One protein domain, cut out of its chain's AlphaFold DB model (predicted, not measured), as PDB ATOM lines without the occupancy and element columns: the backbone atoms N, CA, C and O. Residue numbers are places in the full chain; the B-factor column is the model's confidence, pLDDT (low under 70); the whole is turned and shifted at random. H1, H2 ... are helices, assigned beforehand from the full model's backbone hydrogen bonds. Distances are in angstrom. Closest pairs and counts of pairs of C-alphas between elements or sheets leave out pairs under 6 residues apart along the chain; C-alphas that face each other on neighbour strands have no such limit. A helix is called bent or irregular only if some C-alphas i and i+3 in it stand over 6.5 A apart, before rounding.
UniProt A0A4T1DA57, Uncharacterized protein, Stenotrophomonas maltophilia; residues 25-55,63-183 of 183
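AT A GLANCE: This is residues 25 to 55 and 63 to 183 of the 183 residues of an uncharacterized protein of Stenotrophomonas maltophilia (UniProt A0A4T1DA57). This is a long rod of helices, with a head at one end made of H3, H4 and H5 gathered about the first part of H1, and three long helices running away from it in a staggered row: the second arm of H1, then H2 in the middle, then H7, which reaches the far end. H6 bridges head and row, touching H3 and H2. The printed part has 152 residues with seven named helices, H1 to H7 in order, and no named strand; the class is all helix. It is loose, with a radius of gyration of the C-alphas of 20.1 A, and spans 69 by 31 by 19 A.

HOW THE PARTS SIT: Start at the hub, H1, residues 25 to 52, which touches four other helices. By its hydrogen bonds it was assigned as one helix, but it is bent: C-alphas 35 and 38 are 6.8 A apart, and its arms H1a, residues 25 to 35, and H1b, residues 38 to 52, stand at a shallow tilt of 19 degrees. H1b touches H2, residues 64 to 89, opposite ways at a shallow tilt of 3 degrees; their closest C-alphas are those of Ala 49 and Thr 82, 6.0 A apart. H1a touches H3, residues 92 to 105, at a steep tilt of 56 degrees, closest at C-alphas 26 and 103, 5.0 A. H1a also touches H4, residues 108 to 118, closest at C-alphas 25 and 108, 5.2 A. H4 forms a helical hairpin with H5, residues 123 to 131, though they only just touch, with 3 pairs of C-alphas within 8 A, closest at Gly 118 and Leu 126, 7.3 A. H6, residues 136 to 149, touches H3, closest at C-alphas 136 and 101, 6.7 A, and with residues 143 to 147 alone it touches H2, closest at C-alphas 147 and 88, 5.9 A. H7, residues 159 to 181, touches H2, opposite ways at a shallow tilt of 20 degrees, closest at C-alphas 168 and 73, 4.7 A; it is apart from H1b. Every O i to N i+4 pair is within hydrogen-bond range in H1a, H3, H4, H5, H6 and H7, against 10 of 11 in H1b and 20 of 22 in H2.

IN THESE COORDINATES: Find C-alpha 25 at (241.317, 153.602, 295.234); H1a runs 15.3 A from there, and H1b 21.7 A. H2 begins at (254.079, 185.939, 246.627) and runs 37.7 A; it is irregular, with C-alphas 65 and 68 7.6 A apart, and has a kink of 25 degrees near residue 71. H3 measures 19.9 A, H4 15.4 A, H5 11.9 A and H6 20.2 A. H7 runs 32.8 A to C-alpha 181 at (262.975, 196.955, 249.602).

THE WHOLE: The two C-alphas farthest apart, those of Asp 109 and Ser 183, are 70.1 A apart. Residues 56 to 62 are not printed, and C-alphas 55 and 63 are 16.6 A apart across that cut. Of the links that are printed whole, H6 to H7 is short and the others are tight. The mean pLDDT of the printed part is 90.5; residues 53 to 55, 120 and 182 to 183 are under 70.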
ATOM      1  N   THR A  25     241.731 152.230 295.571       94.06
ATOM      2  CA  THR A  25     241.317 153.602 295.234       94.06
ATOM      3  C   THR A  25     242.283 154.264 294.255       94.06
ATOM      4  O   THR A  25     241.836 154.887 293.295       94.06
ATOM      5  N   LEU A  26     243.599 154.090 294.423       96.81
ATOM      6  CA  LEU A  26     244.578 154.609 293.462       96.81
ATOM      7  C   LEU A  26     244.445 153.940 292.085       96.81
ATOM      8  O   LEU A  26     244.579 154.604 291.058       96.81
ATOM      9  N   SER A  27     244.148 152.639 292.048       97.25
ATOM     10  CA  SER A  27     243.856 151.922 290.803       97.25
ATOM     11  C   SER A  27     242.619 152.483 290.090       97.25
ATOM     12  O   SER A  27     242.634 152.677 288.873       97.25
ATOM     13  N   LEU A  28     241.557 152.804 290.834       97.81
ATOM     14  CA  LEU A  28     240.363 153.453 290.283       97.81
ATOM     15  C   LEU A  28     240.657 154.878 289.797       97.81
ATOM     16  O   LEU A  28     240.199 155.262 288.726       97.81
ATOM     17  N   ALA A  29     241.455 155.645 290.540       98.19
ATOM     18  CA  ALA A  29     241.853 156.997 290.159       98.19
ATOM     19  C   ALA A  29     242.651 157.021 288.848       98.19
ATOM     20  O   ALA A  29     242.390 157.862 287.990       98.19
ATOM     21  N   ARG A  30     243.560 156.056 288.653       98.25
ATOM     22  CA  ARG A  30     244.273 155.842 287.382       98.25
ATOM     23  C   ARG A  30     243.328 155.598 286.221       98.25
ATOM     24  O   ARG A  30     243.469 156.232 285.185       98.25
ATOM     25  N   GLN A  31     242.343 154.725 286.410       97.44
ATOM     26  CA  GLN A  31     241.350 154.444 285.374       97.44
ATOM     27  C   GLN A  31     240.511 155.682 285.045       97.44
ATOM     28  O   GLN A  31     240.292 155.968 283.872       97.44
ATOM     29  N   VAL A  32     240.067 156.437 286.060       97.56
ATOM     30  CA  VAL A  32     239.320 157.692 285.862       97.56
ATOM     31  C   VAL A  32     240.159 158.696 285.077       97.56
ATOM     32  O   VAL A  32     239.669 159.291 284.116       97.56
ATOM     33  N   ASN A  33     241.427 158.855 285.452       97.44
ATOM     34  CA  ASN A  33     242.345 159.728 284.743       97.44
ATOM     35  C   ASN A  33     242.516 159.284 283.281       97.44
ATOM     36  O   ASN A  33     242.232 160.050 282.367       97.44
ATOM     37  N   GLU A  34     242.899 158.031 283.045       96.00
ATOM     38  CA  GLU A  34     243.174 157.502 281.708       96.00
ATOM     39  C   GLU A  34     241.962 157.570 280.771       96.00
ATOM     40  O   GLU A  34     242.104 157.951 279.605       96.00
ATOM     41  N   GLN A  35     240.781 157.187 281.262       95.31
ATOM     42  CA  GLN A  35     239.590 157.013 280.432       95.31
ATOM     43  C   GLN A  35     238.787 158.297 280.242       95.31
ATOM     44  O   GLN A  35     238.024 158.373 279.281       95.31
ATOM     45  N   ILE A  36     238.942 159.283 281.133       96.12
ATOM     46  CA  ILE A  36     238.125 160.500 281.121       96.12
ATOM     47  C   ILE A  36     239.016 161.732 280.999       96.12
ATOM     48  O   ILE A  36     239.013 162.372 279.952       96.12
ATOM     49  N   VAL A  37     239.802 162.048 282.033       96.44
ATOM     50  CA  VAL A  37     240.518 163.333 282.114       96.44
ATOM     51  C   VAL A  37     241.643 163.414 281.081       96.44
ATOM     52  O   VAL A  37     241.622 164.256 280.186       96.44
ATOM     53  N   HIS A  38     242.597 162.488 281.131       95.56
ATOM     54  CA  HIS A  38     243.701 162.422 280.179       95.56
ATOM     55  C   HIS A  38     243.211 162.103 278.760       95.56
ATOM     56  O   HIS A  38     243.744 162.637 277.787       95.56
ATOM     57  N   LYS A  39     242.170 161.272 278.610       94.12
ATOM     58  CA  LYS A  39     241.541 161.050 277.301       94.12
ATOM     59  C   LYS A  39     241.052 162.364 276.691       94.12
ATOM     60  O   LYS A  39     241.445 162.656 275.566       94.12
ATOM     61  N   HIS A  40     240.287 163.158 277.439       94.31
ATOM     62  CA  HIS A  40     239.801 164.455 276.980       94.31
ATOM     63  C   HIS A  40     240.958 165.396 276.606       94.31
ATOM     64  O   HIS A  40     240.958 165.964 275.519       94.31
ATOM     65  N   MET A  41     242.006 165.489 277.431       93.81
ATOM     66  CA  MET A  41     243.171 166.326 277.109       93.81
ATOM     67  C   MET A  41     243.887 165.885 275.823       93.81
ATOM     68  O   MET A  41     244.331 166.725 275.044       93.81
ATOM     69  N   ARG A  42     243.991 164.573 275.560       94.12
ATOM     70  CA  ARG A  42     244.541 164.070 274.288       94.12
ATOM     71  C   ARG A  42     243.638 164.401 273.106       94.12
ATOM     72  O   ARG A  42     244.156 164.721 272.041       94.12
ATOM     73  N   GLU A  43     242.324 164.326 273.283       93.56
ATOM     74  CA  GLU A  43     241.350 164.720 272.260       93.56
ATOM     75  C   GLU A  43     241.481 166.216 271.923       93.56
ATOM     76  O   GLU A  43     241.504 166.559 270.744       93.56
ATOM     77  N   GLU A  44     241.700 167.088 272.912       91.75
ATOM     78  CA  GLU A  44     241.977 168.519 272.693       91.75
ATOM     79  C   GLU A  44     243.281 168.748 271.908       91.75
ATOM     80  O   GLU A  44     243.309 169.520 270.949       91.75
ATOM     81  N   VAL A  45     244.364 168.036 272.248       92.12
ATOM     82  CA  VAL A  45     245.631 168.112 271.492       92.12
ATOM     83  C   VAL A  45     245.453 167.605 270.057       92.12
ATOM     84  O   VAL A  45     246.009 168.182 269.123       92.12
ATOM     85  N   GLN A  46     244.661 166.552 269.849       91.50
ATOM     86  CA  GLN A  46     244.351 166.041 268.512       91.50
ATOM     87  C   GLN A  46     243.483 167.014 267.709       91.50
ATOM     88  O   GLN A  46     243.740 167.206 266.521       91.50
ATOM     89  N   ALA A  47     242.491 167.647 268.338       89.62
ATOM     90  CA  ALA A  47     241.667 168.676 267.712       89.62
ATOM     91  C   ALA A  47     242.521 169.882 267.297       89.62
ATOM     92  O   ALA A  47     242.415 170.351 266.162       89.62
ATOM     93  N   PHE A  48     243.434 170.312 268.175       86.38
ATOM     94  CA  PHE A  48     244.437 171.325 267.867       86.38
ATOM     95  C   PHE A  48     245.277 170.912 266.655       86.38
ATOM     96  O   PHE A  48     245.291 171.626 265.659       86.38
ATOM     97  N   ALA A  49     245.899 169.730 266.678       87.25
ATOM     98  CA  ALA A  49     246.709 169.223 265.568       87.25
ATOM     99  C   ALA A  49     245.922 169.152 264.243       87.25
ATOM    100  O   ALA A  49     246.422 169.533 263.183       87.25
ATOM    101  N   GLY A  50     244.668 168.695 264.305       84.94
ATOM    102  CA  GLY A  50     243.767 168.583 263.162       84.94
ATOM    103  C   GLY A  50     243.444 169.929 262.514       84.94
ATOM    104  O   GLY A  50     243.389 170.005 261.287       84.94
ATOM    105  N   ALA A  51     243.317 171.000 263.304       81.88
ATOM    106  CA  ALA A  51     243.074 172.350 262.797       81.88
ATOM    107  C   ALA A  51     244.218 172.882 261.907       81.88
ATOM    108  O   ALA A  51     243.980 173.731 261.049       81.88
ATOM    109  N   PHE A  52     245.442 172.363 262.062       74.50
ATOM    110  CA  PHE A  52     246.618 172.805 261.300       74.50
ATOM    111  C   PHE A  52     247.023 171.860 260.162       74.50
ATOM    112  O   PHE A  52     247.806 172.249 259.297       74.50
ATOM    113  N   ASN A  53     246.454 170.652 260.089       65.50
ATOM    114  CA  ASN A  53     246.809 169.641 259.083       65.50
ATOM    115  C   ASN A  53     246.228 169.925 257.672       65.50
ATOM    116  O   ASN A  53     246.304 169.087 256.777       65.50
ATOM    117  N   GLY A  54     245.637 171.109 257.458       52.59
ATOM    118  CA  GLY A  54     244.893 171.483 256.252       52.59
ATOM    119  C   GLY A  54     245.204 172.891 255.735       52.59
ATOM    120  O   GLY A  54     244.326 173.733 255.663       52.59
ATOM    121  N   SER A  55     246.449 173.162 255.344       52.16
ATOM    122  CA  SER A  55     246.802 174.142 254.289       52.16
ATOM    123  C   SER A  55     246.489 175.653 254.450       52.16
ATOM    124  O   SER A  55     246.897 176.406 253.562       52.16
ATOM    125  N   PRO A  63     253.393 188.215 250.894       81.19
ATOM    126  CA  PRO A  63     253.813 188.424 249.513       81.19
ATOM    127  C   PRO A  63     254.092 187.120 248.781       81.19
ATOM    128  O   PRO A  63     254.598 186.154 249.358       81.19
ATOM    129  N   ALA A  64     253.846 187.112 247.469       83.50
ATOM    130  CA  ALA A  64     254.079 185.939 246.627       83.50
ATOM    131  C   ALA A  64     255.522 185.409 246.735       83.50
ATOM    132  O   ALA A  64     255.706 184.201 246.875       83.50
ATOM    133  N   GLY A  65     256.519 186.306 246.765       83.38
ATOM    134  CA  GLY A  65     257.939 185.952 246.905       83.38
ATOM    135  C   GLY A  65     258.306 185.290 248.238       83.38
ATOM    136  O   GLY A  65     259.337 184.639 248.339       83.38
ATOM    137  N   CYS A  66     257.432 185.399 249.238       87.19
ATOM    138  CA  CYS A  66     257.655 184.942 250.605       87.19
ATOM    139  C   CYS A  66     256.805 183.747 251.022       87.19
ATOM    140  O   CYS A  66     257.057 183.095 252.036       87.19
ATOM    141  N   ARG A  67     255.772 183.446 250.236       85.38
ATOM    142  CA  ARG A  67     254.729 182.493 250.605       85.38
ATOM    143  C   ARG A  67     255.267 181.094 250.889       85.38
ATOM    144  O   ARG A  67     254.756 180.437 251.786       85.38
ATOM    145  N   ALA A  68     256.264 180.629 250.136       86.00
ATOM    146  CA  ALA A  68     256.845 179.301 250.338       86.00
ATOM    147  C   ALA A  68     257.597 179.204 251.675       86.00
ATOM    148  O   ALA A  68     257.288 178.325 252.475       86.00
ATOM    149  N   GLN A  69     258.502 180.150 251.943       87.00
ATOM    150  CA  GLN A  69     259.294 180.188 253.173       87.00
ATOM    151  C   GLN A  69     258.414 180.378 254.415       87.00
ATOM    152  O   GLN A  69     258.562 179.657 255.397       87.00
ATOM    153  N   MET A  70     257.446 181.299 254.355       88.12
ATOM    154  CA  MET A  70     256.496 181.503 255.450       88.12
ATOM    155  C   MET A  70     255.626 180.268 255.685       88.12
ATOM    156  O   MET A  70     255.387 179.906 256.832       88.12
ATOM    157  N   ARG A  71     255.189 179.573 254.621       87.12
ATOM    158  CA  ARG A  71     254.432 178.322 254.763       87.12
ATOM    159  C   ARG A  71     255.233 177.281 255.527       87.12
ATOM    160  O   ARG A  71     254.699 176.666 256.444       87.12
ATOM    161  N   GLU A  72     256.482 177.068 255.127       87.75
ATOM    162  CA  GLU A  72     257.366 176.078 255.736       87.75
ATOM    163  C   GLU A  72     257.617 176.398 257.212       87.75
ATOM    164  O   GLU A  72     257.385 175.549 258.072       87.75
ATOM    165  N   ALA A  73     257.995 177.642 257.515       89.50
ATOM    166  CA  ALA A  73     258.320 178.053 258.874       89.50
ATOM    167  C   ALA A  73     257.102 177.982 259.814       89.50
ATOM    168  O   ALA A  73     257.204 177.454 260.921       89.50
ATOM    169  N   VAL A  74     255.930 178.434 259.355       87.56
ATOM    170  CA  VAL A  74     254.676 178.357 260.122       87.56
ATOM    171  C   VAL A  74     254.239 176.902 260.326       87.56
ATOM    172  O   VAL A  74     253.844 176.529 261.428       87.56
ATOM    173  N   THR A  75     254.367 176.052 259.303       87.94
ATOM    174  CA  THR A  75     254.062 174.614 259.426       87.94
ATOM    175  C   THR A  75     254.973 173.947 260.458       87.94
ATOM    176  O   THR A  75     254.490 173.221 261.327       87.94
ATOM    177  N   GLY A  76     256.280 174.227 260.410       89.62
ATOM    178  CA  GLY A  76     257.246 173.713 261.382       89.62
ATOM    179  C   GLY A  76     256.962 174.188 262.809       89.62
ATOM    180  O   GLY A  76     257.022 173.393 263.746       89.62
ATOM    181  N   MET A  77     256.583 175.458 262.977       91.31
ATOM    182  CA  MET A  77     256.182 176.027 264.265       91.31
ATOM    183  C   MET A  77     254.952 175.323 264.849       91.31
ATOM    184  O   MET A  77     254.983 174.917 266.010       91.31
ATOM    185  N   TYR A  78     253.890 175.125 264.062       89.31
ATOM    186  CA  TYR A  78     252.685 174.430 264.532       89.31
ATOM    187  C   TYR A  78     252.941 172.959 264.865       89.31
ATOM    188  O   TYR A  78     252.420 172.462 265.866       89.31
ATOM    189  N   ALA A  79     253.773 172.272 264.077       90.44
ATOM    190  CA  ALA A  79     254.189 170.906 264.379       90.44
ATOM    191  C   ALA A  79     254.937 170.839 265.721       90.44
ATOM    192  O   ALA A  79     254.586 170.037 266.586       90.44
ATOM    193  N   ALA A  80     255.905 171.733 265.941       92.81
ATOM    194  CA  ALA A  80     256.658 171.781 267.191       92.81
ATOM    195  C   ALA A  80     255.779 172.155 268.398       92.81
ATOM    196  O   ALA A  80     255.947 171.598 269.480       92.81
ATOM    197  N   MET A  81     254.812 173.061 268.219       92.56
ATOM    198  CA  MET A  81     253.867 173.439 269.272       92.56
ATOM    199  C   MET A  81     252.920 172.287 269.623       92.56
ATOM    200  O   MET A  81     252.640 172.067 270.798       92.56
ATOM    201  N   THR A  82     252.473 171.520 268.628       92.56
ATOM    202  CA  THR A  82     251.651 170.321 268.843       92.56
ATOM    203  C   THR A  82     252.411 169.264 269.643       92.56
ATOM    204  O   THR A  82     251.881 168.745 270.623       92.56
ATOM    205  N   GLU A  83     253.666 168.983 269.282       93.81
ATOM    206  CA  GLU A  83     254.504 168.039 270.033       93.81
ATOM    207  C   GLU A  83     254.794 168.531 271.456       93.81
ATOM    208  O   GLU A  83     254.781 167.742 272.398       93.81
ATOM    209  N   HIS A  84     254.985 169.839 271.645       94.81
ATOM    210  CA  HIS A  84     255.154 170.433 272.972       94.81
ATOM    211  C   HIS A  84     253.900 170.291 273.847       94.81
ATOM    212  O   HIS A  84     253.993 169.872 275.001       94.81
ATOM    213  N   LEU A  85     252.721 170.585 273.289       94.50
ATOM    214  CA  LEU A  85     251.435 170.387 273.963       94.50
ATOM    215  C   LEU A  85     251.241 168.922 274.357       94.50
ATOM    216  O   LEU A  85     250.919 168.625 275.508       94.50
ATOM    217  N   LYS A  86     251.495 168.007 273.417       95.06
ATOM    218  CA  LYS A  86     251.420 166.565 273.643       95.06
ATOM    219  C   LYS A  86     252.354 166.126 274.768       95.06
ATOM    220  O   LYS A  86     251.899 165.455 275.687       95.06
ATOM    221  N   ALA A  87     253.618 166.545 274.743       95.12
ATOM    222  CA  ALA A  87     254.589 166.207 275.781       95.12
ATOM    223  C   ALA A  87     254.164 166.721 277.166       95.12
ATOM    224  O   ALA A  87     254.352 166.030 278.163       95.12
ATOM    225  N   GLY A  88     253.553 167.908 277.229       94.88
ATOM    226  CA  GLY A  88     253.008 168.457 278.467       94.88
ATOM    227  C   GLY A  88     251.811 167.672 279.007       94.88
ATOM    228  O   GLY A  88     251.720 167.462 280.216       94.88
ATOM    229  N   VAL A  89     250.909 167.217 278.135       95.56
ATOM    230  CA  VAL A  89     249.768 166.369 278.523       95.56
ATOM    231  C   VAL A  89     250.237 164.969 278.925       95.56
ATOM    232  O   VAL A  89     249.759 164.431 279.918       95.56
ATOM    233  N   GLU A  90     251.202 164.393 278.213       95.88
ATOM    234  CA  GLU A  90     251.722 163.041 278.450       95.88
ATOM    235  C   GLU A  90     252.785 162.971 279.569       95.88
ATOM    236  O   GLU A  90     253.299 161.887 279.849       95.88
ATOM    237  N   ASP A  91     253.105 164.091 280.234       96.69
ATOM    238  CA  ASP A  91     254.115 164.165 281.299       96.69
ATOM    239  C   ASP A  91     253.803 163.177 282.448       96.69
ATOM    240  O   ASP A  91     252.838 163.367 283.200       96.69
ATOM    241  N   PRO A  92     254.639 162.141 282.670       96.75
ATOM    242  CA  PRO A  92     254.392 161.140 283.703       96.75
ATOM    243  C   PRO A  92     254.397 161.691 285.133       96.75
ATOM    244  O   PRO A  92     253.873 161.043 286.041       96.75
ATOM    245  N   ALA A  93     255.051 162.826 285.397       97.06
ATOM    246  CA  ALA A  93     255.008 163.464 286.710       97.06
ATOM    247  C   ALA A  93     253.640 164.110 286.950       97.06
ATOM    248  O   ALA A  93     253.025 163.836 287.980       97.06
ATOM    249  N   TYR A  94     253.144 164.864 285.969       97.19
ATOM    250  CA  TYR A  94     251.806 165.455 285.989       97.19
ATOM    251  C   TYR A  94     250.710 164.392 286.134       97.19
ATOM    252  O   TYR A  94     249.873 164.486 287.031       97.19
ATOM    253  N   GLN A  95     250.762 163.333 285.320       97.88
ATOM    254  CA  GLN A  95     249.775 162.250 285.362       97.88
ATOM    255  C   GLN A  95     249.731 161.581 286.745       97.88
ATOM    256  O   GLN A  95     248.663 161.421 287.333       97.88
ATOM    257  N   ARG A  96     250.897 161.271 287.329       97.81
ATOM    258  CA  ARG A  96     250.970 160.672 288.673       97.81
ATOM    259  C   ARG A  96     250.468 161.604 289.772       97.81
ATOM    260  O   ARG A  96     249.822 161.129 290.704       97.81
ATOM    261  N   GLU A  97     250.784 162.894 289.698       98.25
ATOM    262  CA  GLU A  97     250.317 163.890 290.666       98.25
ATOM    263  C   GLU A  97     248.785 163.989 290.649       98.25
ATOM    264  O   GLU A  97     248.138 163.917 291.698       98.25
ATOM    265  N   LEU A  98     248.201 164.048 289.451       98.00
ATOM    266  CA  LEU A  98     246.756 164.092 289.262       98.00
ATOM    267  C   LEU A  98     246.068 162.820 289.786       98.00
ATOM    268  O   LEU A  98     245.099 162.908 290.536       98.00
ATOM    269  N   GLU A  99     246.597 161.635 289.469       98.38
ATOM    270  CA  GLU A  99     246.081 160.344 289.954       98.38
ATOM    271  C   GLU A  99     246.099 160.230 291.482       98.38
ATOM    272  O   GLU A  99     245.127 159.779 292.094       98.38
ATOM    273  N   GLN A 100     247.196 160.651 292.115       97.88
ATOM    274  CA  GLN A 100     247.309 160.658 293.574       97.88
ATOM    275  C   GLN A 100     246.293 161.612 294.199       97.88
ATOM    276  O   GLN A 100     245.663 161.279 295.211       97.88
ATOM    277  N   ARG A 101     246.094 162.785 293.588       98.25
ATOM    278  CA  ARG A 101     245.104 163.745 294.067       98.25
ATOM    279  C   ARG A 101     243.684 163.215 293.900       98.25
ATOM    280  O   ARG A 101     242.914 163.294 294.851       98.25
ATOM    281  N   LEU A 102     243.358 162.602 292.764       98.19
ATOM    282  CA  LEU A 102     242.067 161.949 292.532       98.19
ATOM    283  C   LEU A 102     241.773 160.891 293.602       98.19
ATOM    284  O   LEU A 102     240.692 160.905 294.187       98.19
ATOM    285  N   ALA A 103     242.753 160.037 293.916       97.44
ATOM    286  CA  ALA A 103     242.621 159.002 294.943       97.44
ATOM    287  C   ALA A 103     242.461 159.559 296.368       97.44
ATOM    288  O   ALA A 103     241.946 158.874 297.247       97.44
ATOM    289  N   THR A 104     242.925 160.788 296.605       96.81
ATOM    290  CA  THR A 104     242.815 161.468 297.903       96.81
ATOM    291  C   THR A 104     241.470 162.171 298.065       96.81
ATOM    292  O   THR A 104     240.915 162.212 299.160       96.81
ATOM    293  N   VAL A 105     240.967 162.778 296.989       97.38
ATOM    294  CA  VAL A 105     239.815 163.689 297.028       97.38
ATOM    295  C   VAL A 105     238.492 162.948 296.843       97.38
ATOM    296  O   VAL A 105     237.478 163.362 297.404       97.38
ATOM    297  N   TYR A 106     238.495 161.846 296.091       97.31
ATOM    298  CA  TYR A 106     237.301 161.054 295.820       97.31
ATOM    299  C   TYR A 106     237.354 159.693 296.509       97.31
ATOM    300  O   TYR A 106     238.381 159.018 296.540       97.31
ATOM    301  N   SER A 107     236.205 159.257 297.020       95.88
ATOM    302  CA  SER A 107     236.020 157.883 297.491       95.88
ATOM    303  C   SER A 107     236.006 156.886 296.328       95.88
ATOM    304  O   SER A 107     235.695 157.236 295.186       95.88
ATOM    305  N   SER A 108     236.267 155.610 296.620       96.38
ATOM    306  CA  SER A 108     236.224 154.536 295.620       96.38
ATOM    307  C   SER A 108     234.868 154.453 294.905       96.38
ATOM    308  O   SER A 108     234.827 154.189 293.705       96.38
ATOM    309  N   ASP A 109     233.762 154.707 295.611       96.12
ATOM    310  CA  ASP A 109     232.414 154.673 295.030       96.12
ATOM    311  C   ASP A 109     232.167 155.848 294.079       96.12
ATOM    312  O   ASP A 109     231.590 155.658 293.009       96.12
ATOM    313  N   GLN A 110     232.673 157.041 294.405       97.19
ATOM    314  CA  GLN A 110     232.630 158.188 293.493       97.19
ATOM    315  C   GLN A 110     233.468 157.934 292.235       97.19
ATOM    316  O   GLN A 110     232.994 158.181 291.129       97.19
ATOM    317  N   LEU A 111     234.673 157.374 292.380       97.75
ATOM    318  CA  LEU A 111     235.524 157.025 291.238       97.75
ATOM    319  C   LEU A 111     234.848 155.986 290.325       97.75
ATOM    320  O   LEU A 111     234.830 156.155 289.108       97.75
ATOM    321  N   LYS A 112     234.213 154.952 290.894       96.44
ATOM    322  CA  LYS A 112     233.406 153.984 290.126       96.44
ATOM    323  C   LYS A 112     232.214 154.644 289.432       96.44
ATOM    324  O   LYS A 112     231.918 154.299 288.290       96.44
ATOM    325  N   ALA A 113     231.544 155.588 290.091       95.38
ATOM    326  CA  ALA A 113     230.428 156.321 289.499       95.38
ATOM    327  C   ALA A 113     230.875 157.176 288.301       95.38
ATOM    328  O   ALA A 113     230.185 157.194 287.281       95.38
ATOM    329  N   PHE A 114     232.043 157.824 288.376       96.50
ATOM    330  CA  PHE A 114     232.623 158.527 287.229       96.50
ATOM    331  C   PHE A 114     232.920 157.574 286.068       96.50
ATOM    332  O   PHE A 114     232.503 157.850 284.944       96.50
ATOM    333  N   LEU A 115     233.549 156.423 286.333       95.06
ATOM    334  CA  LEU A 115     233.817 155.406 285.304       95.06
ATOM    335  C   LEU A 115     232.532 154.903 284.635       95.06
ATOM    336  O   LEU A 115     232.471 154.801 283.412       95.06
ATOM    337  N   ALA A 116     231.483 154.641 285.418       93.69
ATOM    338  CA  ALA A 116     230.194 154.204 284.886       93.69
ATOM    339  C   ALA A 116     229.546 155.263 283.974       93.69
ATOM    340  O   ALA A 116     228.931 154.918 282.967       93.69
ATOM    341  N   ARG A 117     229.710 156.555 284.295       91.94
ATOM    342  CA  ARG A 117     229.209 157.674 283.478       91.94
ATOM    343  C   ARG A 117     230.034 157.908 282.213       91.94
ATOM    344  O   ARG A 117     229.456 158.262 281.185       91.94
ATOM    345  N   GLY A 118     231.348 157.681 282.270       81.25
ATOM    346  CA  GLY A 118     232.258 157.821 281.126       81.25
ATOM    347  C   GLY A 118     231.915 156.899 279.948       81.25
ATOM    348  O   GLY A 118     232.251 157.203 278.809       81.25
ATOM    349  N   ALA A 119     231.170 155.815 280.186       73.31
ATOM    350  CA  ALA A 119     230.702 154.907 279.138       73.31
ATOM    351  C   ALA A 119     229.552 155.464 278.263       73.31
ATOM    352  O   ALA A 119     229.176 154.812 277.290       73.31
ATOM    353  N   GLY A 120     228.980 156.637 278.579       66.38
ATOM    354  CA  GLY A 120     227.823 157.178 277.847       66.38
ATOM    355  C   GLY A 120     227.601 158.694 277.928       66.38
ATOM    356  O   GLY A 120     226.526 159.154 277.550       66.38
ATOM    357  N   THR A 121     228.575 159.468 278.420       73.00
ATOM    358  CA  THR A 121     228.479 160.932 278.606       73.00
ATOM    359  C   THR A 121     229.558 161.657 277.795       73.00
ATOM    360  O   THR A 121     230.573 161.059 277.449       73.00
ATOM    361  N   ASP A 122     229.356 162.947 277.517       84.50
ATOM    362  CA  ASP A 122     230.401 163.846 277.012       84.50
ATOM    363  C   ASP A 122     231.602 163.898 277.980       84.50
ATOM    364  O   ASP A 122     231.474 164.320 279.136       84.50
ATOM    365  N   ASN A 123     232.770 163.463 277.498       82.62
ATOM    366  CA  ASN A 123     234.004 163.415 278.281       82.62
ATOM    367  C   ASN A 123     234.491 164.805 278.699       82.62
ATOM    368  O   ASN A 123     235.100 164.911 279.760       82.62
ATOM    369  N   ALA A 124     234.211 165.861 277.927       89.00
ATOM    370  CA  ALA A 124     234.645 167.214 278.267       89.00
ATOM    371  C   ALA A 124     233.927 167.716 279.527       89.00
ATOM    372  O   ALA A 124     234.562 168.118 280.506       89.00
ATOM    373  N   ALA A 125     232.595 167.604 279.548       92.56
ATOM    374  CA  ALA A 125     231.783 167.970 280.706       92.56
ATOM    375  C   ALA A 125     232.131 167.125 281.943       92.56
ATOM    376  O   ALA A 125     232.266 167.660 283.044       92.56
ATOM    377  N   LEU A 126     232.322 165.812 281.762       94.94
ATOM    378  CA  LEU A 126     232.675 164.912 282.860       94.94
ATOM    379  C   LEU A 126     234.094 165.171 283.392       94.94
ATOM    380  O   LEU A 126     234.305 165.148 284.602       94.94
ATOM    381  N   SER A 127     235.054 165.467 282.514       95.12
ATOM    382  CA  SER A 127     236.411 165.865 282.900       95.12
ATOM    383  C   SER A 127     236.392 167.151 283.728       95.12
ATOM    384  O   SER A 127     236.994 167.201 284.799       95.12
ATOM    385  N   ALA A 128     235.646 168.171 283.290       95.31
ATOM    386  CA  ALA A 128     235.506 169.426 284.028       95.31
ATOM    387  C   ALA A 128     234.860 169.227 285.411       95.31
ATOM    388  O   ALA A 128     235.301 169.826 286.393       95.31
ATOM    389  N   GLU A 129     233.850 168.357 285.511       96.06
ATOM    390  CA  GLU A 129     233.246 167.980 286.791       96.06
ATOM    391  C   GLU A 129     234.275 167.318 287.717       96.06
ATOM    392  O   GLU A 129     234.426 167.737 288.864       96.06
ATOM    393  N   ILE A 130     235.031 166.337 287.220       97.19
ATOM    394  CA  ILE A 130     236.067 165.649 288.001       97.19
ATOM    395  C   ILE A 130     237.136 166.640 288.482       97.19
ATOM    396  O   ILE A 130     237.505 166.620 289.658       97.19
ATOM    397  N   LEU A 131     237.602 167.535 287.609       97.50
ATOM    398  CA  LEU A 131     238.626 168.537 287.923       97.50
ATOM    399  C   LEU A 131     238.136 169.643 288.870       97.50
ATOM    400  O   LEU A 131     238.957 170.332 289.472       97.50
ATOM    401  N   SER A 132     236.822 169.791 289.066       96.69
ATOM    402  CA  SER A 132     236.262 170.708 290.071       96.69
ATOM    403  C   SER A 132     236.495 170.250 291.519       96.69
ATOM    404  O   SER A 132     236.290 171.023 292.457       96.69
ATOM    405  N   GLY A 133     236.949 169.007 291.713       96.69
ATOM    406  CA  GLY A 133     237.321 168.494 293.023       96.69
ATOM    407  C   GLY A 133     238.504 169.263 293.642       96.69
ATOM    408  O   GLY A 133     239.398 169.719 292.926       96.69
ATOM    409  N   PRO A 134     238.557 169.390 294.983       97.38
ATOM    410  CA  PRO A 134     239.579 170.170 295.683       97.38
ATOM    411  C   PRO A 134     241.028 169.911 295.232       97.38
ATOM    412  O   PRO A 134     241.565 168.822 295.441       97.38
ATOM    413  N   GLY A 135     241.729 170.934 294.735       95.62
ATOM    414  CA  GLY A 135     243.152 170.857 294.380       95.62
ATOM    415  C   GLY A 135     243.451 170.278 292.992       95.62
ATOM    416  O   GLY A 135     244.611 170.273 292.593       95.62
ATOM    417  N   LEU A 136     242.459 169.735 292.277       97.88
ATOM    418  CA  LEU A 136     242.673 169.103 290.966       97.88
ATOM    419  C   LEU A 136     242.838 170.147 289.862       97.88
ATOM    420  O   LEU A 136     243.741 170.028 289.032       97.88
ATOM    421  N   LYS A 137     242.016 171.198 289.895       95.44
ATOM    422  CA  LYS A 137     242.129 172.324 288.969       95.44
ATOM    423  C   LYS A 137     243.471 173.038 289.107       95.44
ATOM    424  O   LYS A 137     244.064 173.426 288.113       95.44
ATOM    425  N   GLU A 138     243.988 173.186 290.320       97.12
ATOM    426  CA  GLU A 138     245.283 173.824 290.558       97.12
ATOM    427  C   GLU A 138     246.441 173.025 289.942       97.12
ATOM    428  O   GLU A 138     247.354 173.623 289.374       97.12
ATOM    429  N   ILE A 139     246.385 171.689 289.999       97.50
ATOM    430  CA  ILE A 139     247.362 170.804 289.342       97.50
ATOM    431  C   ILE A 139     247.286 170.962 287.818       97.50
ATOM    432  O   ILE A 139     248.313 171.102 287.152       97.50
ATOM    433  N   GLU A 140     246.072 170.979 287.261       96.19
ATOM    434  CA  GLU A 140     245.844 171.201 285.831       96.19
ATOM    435  C   GLU A 140     246.376 172.569 285.373       96.19
ATOM    436  O   GLU A 140     247.140 172.653 284.413       96.19
ATOM    437  N   GLU A 141     246.026 173.643 286.080       96.50
ATOM    438  CA  GLU A 141     246.467 174.999 285.755       96.50
ATOM    439  C   GLU A 141     247.984 175.157 285.898       96.50
ATOM    440  O   GLU A 141     248.618 175.776 285.044       96.50
ATOM    441  N   ALA A 142     248.607 174.543 286.909       96.62
ATOM    442  CA  ALA A 142     250.063 174.529 287.031       96.62
ATOM    443  C   ALA A 142     250.729 173.855 285.820       96.62
ATOM    444  O   ALA A 142     251.744 174.348 285.320       96.62
ATOM    445  N   GLN A 143     250.151 172.763 285.308       96.31
ATOM    446  CA  GLN A 143     250.659 172.113 284.101       96.31
ATOM    447  C   GLN A 143     250.450 172.975 282.854       96.31
ATOM    448  O   GLN A 143     251.383 173.133 282.064       96.31
ATOM    449  N   LYS A 144     249.282 173.611 282.702       94.44
ATOM    450  CA  LYS A 144     249.033 174.574 281.616       94.44
ATOM    451  C   LYS A 144     250.054 175.708 281.634       94.44
ATOM    452  O   LYS A 144     250.604 176.038 280.589       94.44
ATOM    453  N   GLN A 145     250.375 176.261 282.802       94.38
ATOM    454  CA  GLN A 145     251.380 177.321 282.913       94.38
ATOM    455  C   GLN A 145     252.785 176.855 282.518       94.38
ATOM    456  O   GLN A 145     253.500 177.602 281.850       94.38
ATOM    457  N   LYS A 146     253.185 175.620 282.855       91.69
ATOM    458  CA  LYS A 146     254.454 175.045 282.369       91.69
ATOM    459  C   LYS A 146     254.472 174.932 280.846       91.69
ATOM    460  O   LYS A 146     255.459 175.312 280.222       91.69
ATOM    461  N   ILE A 147     253.378 174.453 280.252       93.19
ATOM    462  CA  ILE A 147     253.232 174.350 278.795       93.19
ATOM    463  C   ILE A 147     253.340 175.738 278.157       93.19
ATOM    464  O   ILE A 147     254.152 175.920 277.253       93.19
ATOM    465  N   ILE A 148     252.585 176.721 278.654       91.62
ATOM    466  CA  ILE A 148     252.579 178.102 278.146       91.62
ATOM    467  C   ILE A 148     253.968 178.739 278.264       91.62
ATOM    468  O   ILE A 148     254.440 179.346 277.311       91.62
ATOM    469  N   SER A 149     254.664 178.536 279.385       89.19
ATOM    470  CA  SER A 149     256.041 179.026 279.580       89.19
ATOM    471  C   SER A 149     257.050 178.396 278.604       89.19
ATOM    472  O   SER A 149     258.152 178.909 278.408       89.19
ATOM    473  N   GLY A 150     256.697 177.266 277.988       87.62
ATOM    474  CA  GLY A 150     257.467 176.649 276.910       87.62
ATOM    475  C   GLY A 150     257.256 177.285 275.536       87.62
ATOM    476  O   GLY A 150     258.080 177.062 274.656       87.62
ATOM    477  N   LEU A 151     256.210 178.101 275.352       88.25
ATOM    478  CA  LEU A 151     255.897 178.796 274.093       88.25
ATOM    479  C   LEU A 151     256.726 180.080 273.877       88.25
ATOM    480  O   LEU A 151     256.385 180.901 273.029       88.25
ATOM    481  N   ASP A 152     257.803 180.257 274.636       85.94
ATOM    482  CA  ASP A 152     258.756 181.357 274.493       85.94
ATOM    483  C   ASP A 152     259.960 180.898 273.648       85.94
ATOM    484  O   ASP A 152     260.526 179.825 273.871       85.94
ATOM    485  N   GLU A 153     260.382 181.715 272.681       83.12
ATOM    486  CA  GLU A 153     261.536 181.445 271.811       83.12
ATOM    487  C   GLU A 153     262.884 181.365 272.558       83.12
ATOM    488  O   GLU A 153     263.859 180.808 272.034       83.12
ATOM    489  N   GLN A 154     262.934 181.900 273.780       84.75
ATOM    490  CA  GLN A 154     264.055 181.844 274.718       84.75
ATOM    491  C   GLN A 154     263.902 180.714 275.745       84.75
ATOM    492  O   GLN A 154     264.823 180.469 276.531       84.75
ATOM    493  N   SER A 155     262.767 180.008 275.752       83.69
ATOM    494  CA  SER A 155     262.529 178.913 276.686       83.69
ATOM    495  C   SER A 155     263.535 177.787 276.471       83.69
ATOM    496  O   SER A 155     263.747 177.297 275.361       83.69
ATOM    497  N   THR A 156     264.127 177.314 277.565       83.81
ATOM    498  CA  THR A 156     265.005 176.135 277.560       83.81
ATOM    499  C   THR A 156     264.237 174.832 277.777       83.81
ATOM    500  O   THR A 156     264.804 173.755 277.608       83.81
ATOM    501  N   SER A 157     262.947 174.917 278.123       81.81
ATOM    502  CA  SER A 157     262.093 173.757 278.409       81.81
ATOM    503  C   SER A 157     261.736 172.938 277.163       81.81
ATOM    504  O   SER A 157     261.505 171.737 277.275       81.81
ATOM    505  N   SER A 158     261.738 173.564 275.981       87.50
ATOM    506  CA  SER A 158     261.423 172.912 274.707       87.50
ATOM    507  C   SER A 158     262.313 173.444 273.575       87.50
ATOM    508  O   SER A 158     261.914 174.329 272.815       87.50
ATOM    509  N   PRO A 159     263.550 172.924 273.434       89.25
ATOM    510  CA  PRO A 159     264.516 173.435 272.459       89.25
ATOM    511  C   PRO A 159     264.037 173.364 271.003       89.25
ATOM    512  O   PRO A 159     264.351 174.250 270.208       89.25
ATOM    513  N   ALA A 160     263.273 172.324 270.652       90.69
ATOM    514  CA  ALA A 160     262.715 172.156 269.311       90.69
ATOM    515  C   ALA A 160     261.649 173.217 269.003       90.69
ATOM    516  O   ALA A 160     261.680 173.821 267.930       90.69
ATOM    517  N   LEU A 161     260.758 173.500 269.959       93.25
ATOM    518  CA  LEU A 161     259.769 174.565 269.828       93.25
ATOM    519  C   LEU A 161     260.436 175.940 269.761       93.25
ATOM    520  O   LEU A 161     260.148 176.706 268.848       93.25
ATOM    521  N   ALA A 162     261.394 176.220 270.646       92.94
ATOM    522  CA  ALA A 162     262.156 177.463 270.620       92.94
ATOM    523  C   ALA A 162     262.864 177.683 269.268       92.94
ATOM    524  O   ALA A 162     262.881 178.794 268.739       92.94
ATOM    525  N   ALA A 163     263.435 176.630 268.675       92.88
ATOM    526  CA  ALA A 163     264.041 176.702 267.346       92.88
ATOM    527  C   ALA A 163     263.006 176.975 266.243       92.88
ATOM    528  O   ALA A 163     263.264 177.794 265.361       92.88
ATOM    529  N   ALA A 164     261.838 176.332 266.302       92.44
ATOM    530  CA  ALA A 164     260.767 176.534 265.331       92.44
ATOM    531  C   ALA A 164     260.150 177.944 265.424       92.44
ATOM    532  O   ALA A 164     259.920 178.575 264.393       92.44
ATOM    533  N   LEU A 165     259.970 178.476 266.639       92.56
ATOM    534  CA  LEU A 165     259.542 179.860 266.884       92.56
ATOM    535  C   LEU A 165     260.544 180.862 266.297       92.56
ATOM    536  O   LEU A 165     260.155 181.753 265.541       92.56
ATOM    537  N   ARG A 166     261.846 180.663 266.544       93.75
ATOM    538  CA  ARG A 166     262.905 181.497 265.953       93.75
ATOM    539  C   ARG A 166     262.928 181.419 264.428       93.75
ATOM    540  O   ARG A 166     263.128 182.439 263.775       93.75
ATOM    541  N   ALA A 167     262.710 180.238 263.850       91.94
ATOM    542  CA  ALA A 167     262.642 180.069 262.400       91.94
ATOM    543  C   ALA A 167     261.440 180.808 261.788       91.94
ATOM    544  O   ALA A 167     261.595 181.481 260.769       91.94
ATOM    545  N   ALA A 168     260.266 180.741 262.426       90.25
ATOM    546  CA  ALA A 168     259.076 181.485 262.013       90.25
ATOM    547  C   ALA A 168     259.273 183.005 262.125       90.25
ATOM    548  O   ALA A 168     258.989 183.728 261.169       90.25
ATOM    549  N   SER A 169     259.839 183.479 263.238       90.25
ATOM    550  CA  SER A 169     260.194 184.890 263.446       90.25
ATOM    551  C   SER A 169     261.186 185.392 262.386       90.25
ATOM    552  O   SER A 169     260.969 186.429 261.756       90.25
ATOM    553  N   ALA A 170     262.232 184.611 262.092       91.25
ATOM    554  CA  ALA A 170     263.221 184.946 261.069       91.25
ATOM    555  C   ALA A 170     262.632 184.972 259.649       91.25
ATOM    556  O   ALA A 170     262.970 185.862 258.867       91.25
ATOM    557  N   ALA A 171     261.746 184.028 259.310       89.88
ATOM    558  CA  ALA A 171     261.037 184.030 258.031       89.88
ATOM    559  C   ALA A 171     260.153 185.279 257.887       89.88
ATOM    560  O   ALA A 171     260.183 185.925 256.839       89.88
ATOM    561  N   ASN A 172     259.443 185.672 258.951       88.25
ATOM    562  CA  ASN A 172     258.624 186.880 258.944       88.25
ATOM    563  C   ASN A 172     259.475 188.144 258.741       88.25
ATOM    564  O   ASN A 172     259.204 188.931 257.838       88.25
ATOM    565  N   ALA A 173     260.567 188.289 259.496       89.88
ATOM    566  CA  ALA A 173     261.474 189.431 259.373       89.88
ATOM    567  C   ALA A 173     262.146 189.520 257.989       89.88
ATOM    568  O   ALA A 173     262.353 190.613 257.461       89.88
ATOM    569  N   ALA A 174     262.488 188.380 257.376       87.88
ATOM    570  CA  ALA A 174     263.000 188.351 256.007       87.88
ATOM    571  C   ALA A 174     261.951 188.858 255.006       87.88
ATOM    572  O   ALA A 174     262.281 189.606 254.087       87.88
ATOM    573  N   CYS A 175     260.685 188.504 255.215       87.94
ATOM    574  CA  CYS A 175     259.586 188.927 254.360       87.94
ATOM    575  C   CYS A 175     259.212 190.397 254.500       87.94
ATOM    576  O   CYS A 175     258.968 191.047 253.487       87.94
ATOM    577  N   GLU A 176     259.231 190.937 255.715       86.81
ATOM    578  CA  GLU A 176     259.052 192.372 255.953       86.81
ATOM    579  C   GLU A 176     260.147 193.193 255.261       86.81
ATOM    580  O   GLU A 176     259.847 194.174 254.586       86.81
ATOM    581  N   ARG A 177     261.413 192.755 255.331       84.94
ATOM    582  CA  ARG A 177     262.518 193.413 254.609       84.94
ATOM    583  C   ARG A 177     262.307 193.406 253.097       84.94
ATOM    584  O   ARG A 177     262.456 194.443 252.465       84.94
ATOM    585  N   LEU A 178     261.897 192.269 252.532       81.06
ATOM    586  CA  LEU A 178     261.607 192.161 251.099       81.06
ATOM    587  C   LEU A 178     260.447 193.063 250.652       81.06
ATOM    588  O   LEU A 178     260.452 193.524 249.515       81.06
ATOM    589  N   GLN A 179     259.455 193.312 251.512       78.81
ATOM    590  CA  GLN A 179     258.392 194.278 251.220       78.81
ATOM    591  C   GLN A 179     258.911 195.720 251.248       78.81
ATOM    592  O   GLN A 179     258.580 196.490 250.349       78.81
ATOM    593  N   ILE A 180     259.727 196.076 252.248       78.25
ATOM    594  CA  ILE A 180     260.329 197.414 252.366       78.25
ATOM    595  C   ILE A 180     261.211 197.717 251.150       78.25
ATOM    596  O   ILE A 180     261.069 198.778 250.558       78.25
ATOM    597  N   ASP A 181     262.062 196.775 250.739       71.62
ATOM    598  CA  ASP A 181     262.975 196.955 249.602       71.62
ATOM    599  C   ASP A 181     262.247 197.024 248.243       71.62
ATOM    600  O   ASP A 181     262.818 197.481 247.252       71.62
ATOM    601  N   ALA A 182     260.997 196.554 248.178       66.38
ATOM    602  CA  ALA A 182     260.153 196.591 246.984       66.38
ATOM    603  C   ALA A 182     259.210 197.815 246.919       66.38
ATOM    604  O   ALA A 182     258.463 197.932 245.943       66.38
ATOM    605  N   SER A 183     259.222 198.678 247.945       58.22
ATOM    606  CA  SER A 183     258.374 199.878 248.095       58.22
ATOM    607  C   SER A 183     259.120 201.158 247.724       58.22
ATOM    608  O   SER A 183     258.472 202.057 247.144       58.22
TER     609      SER A 183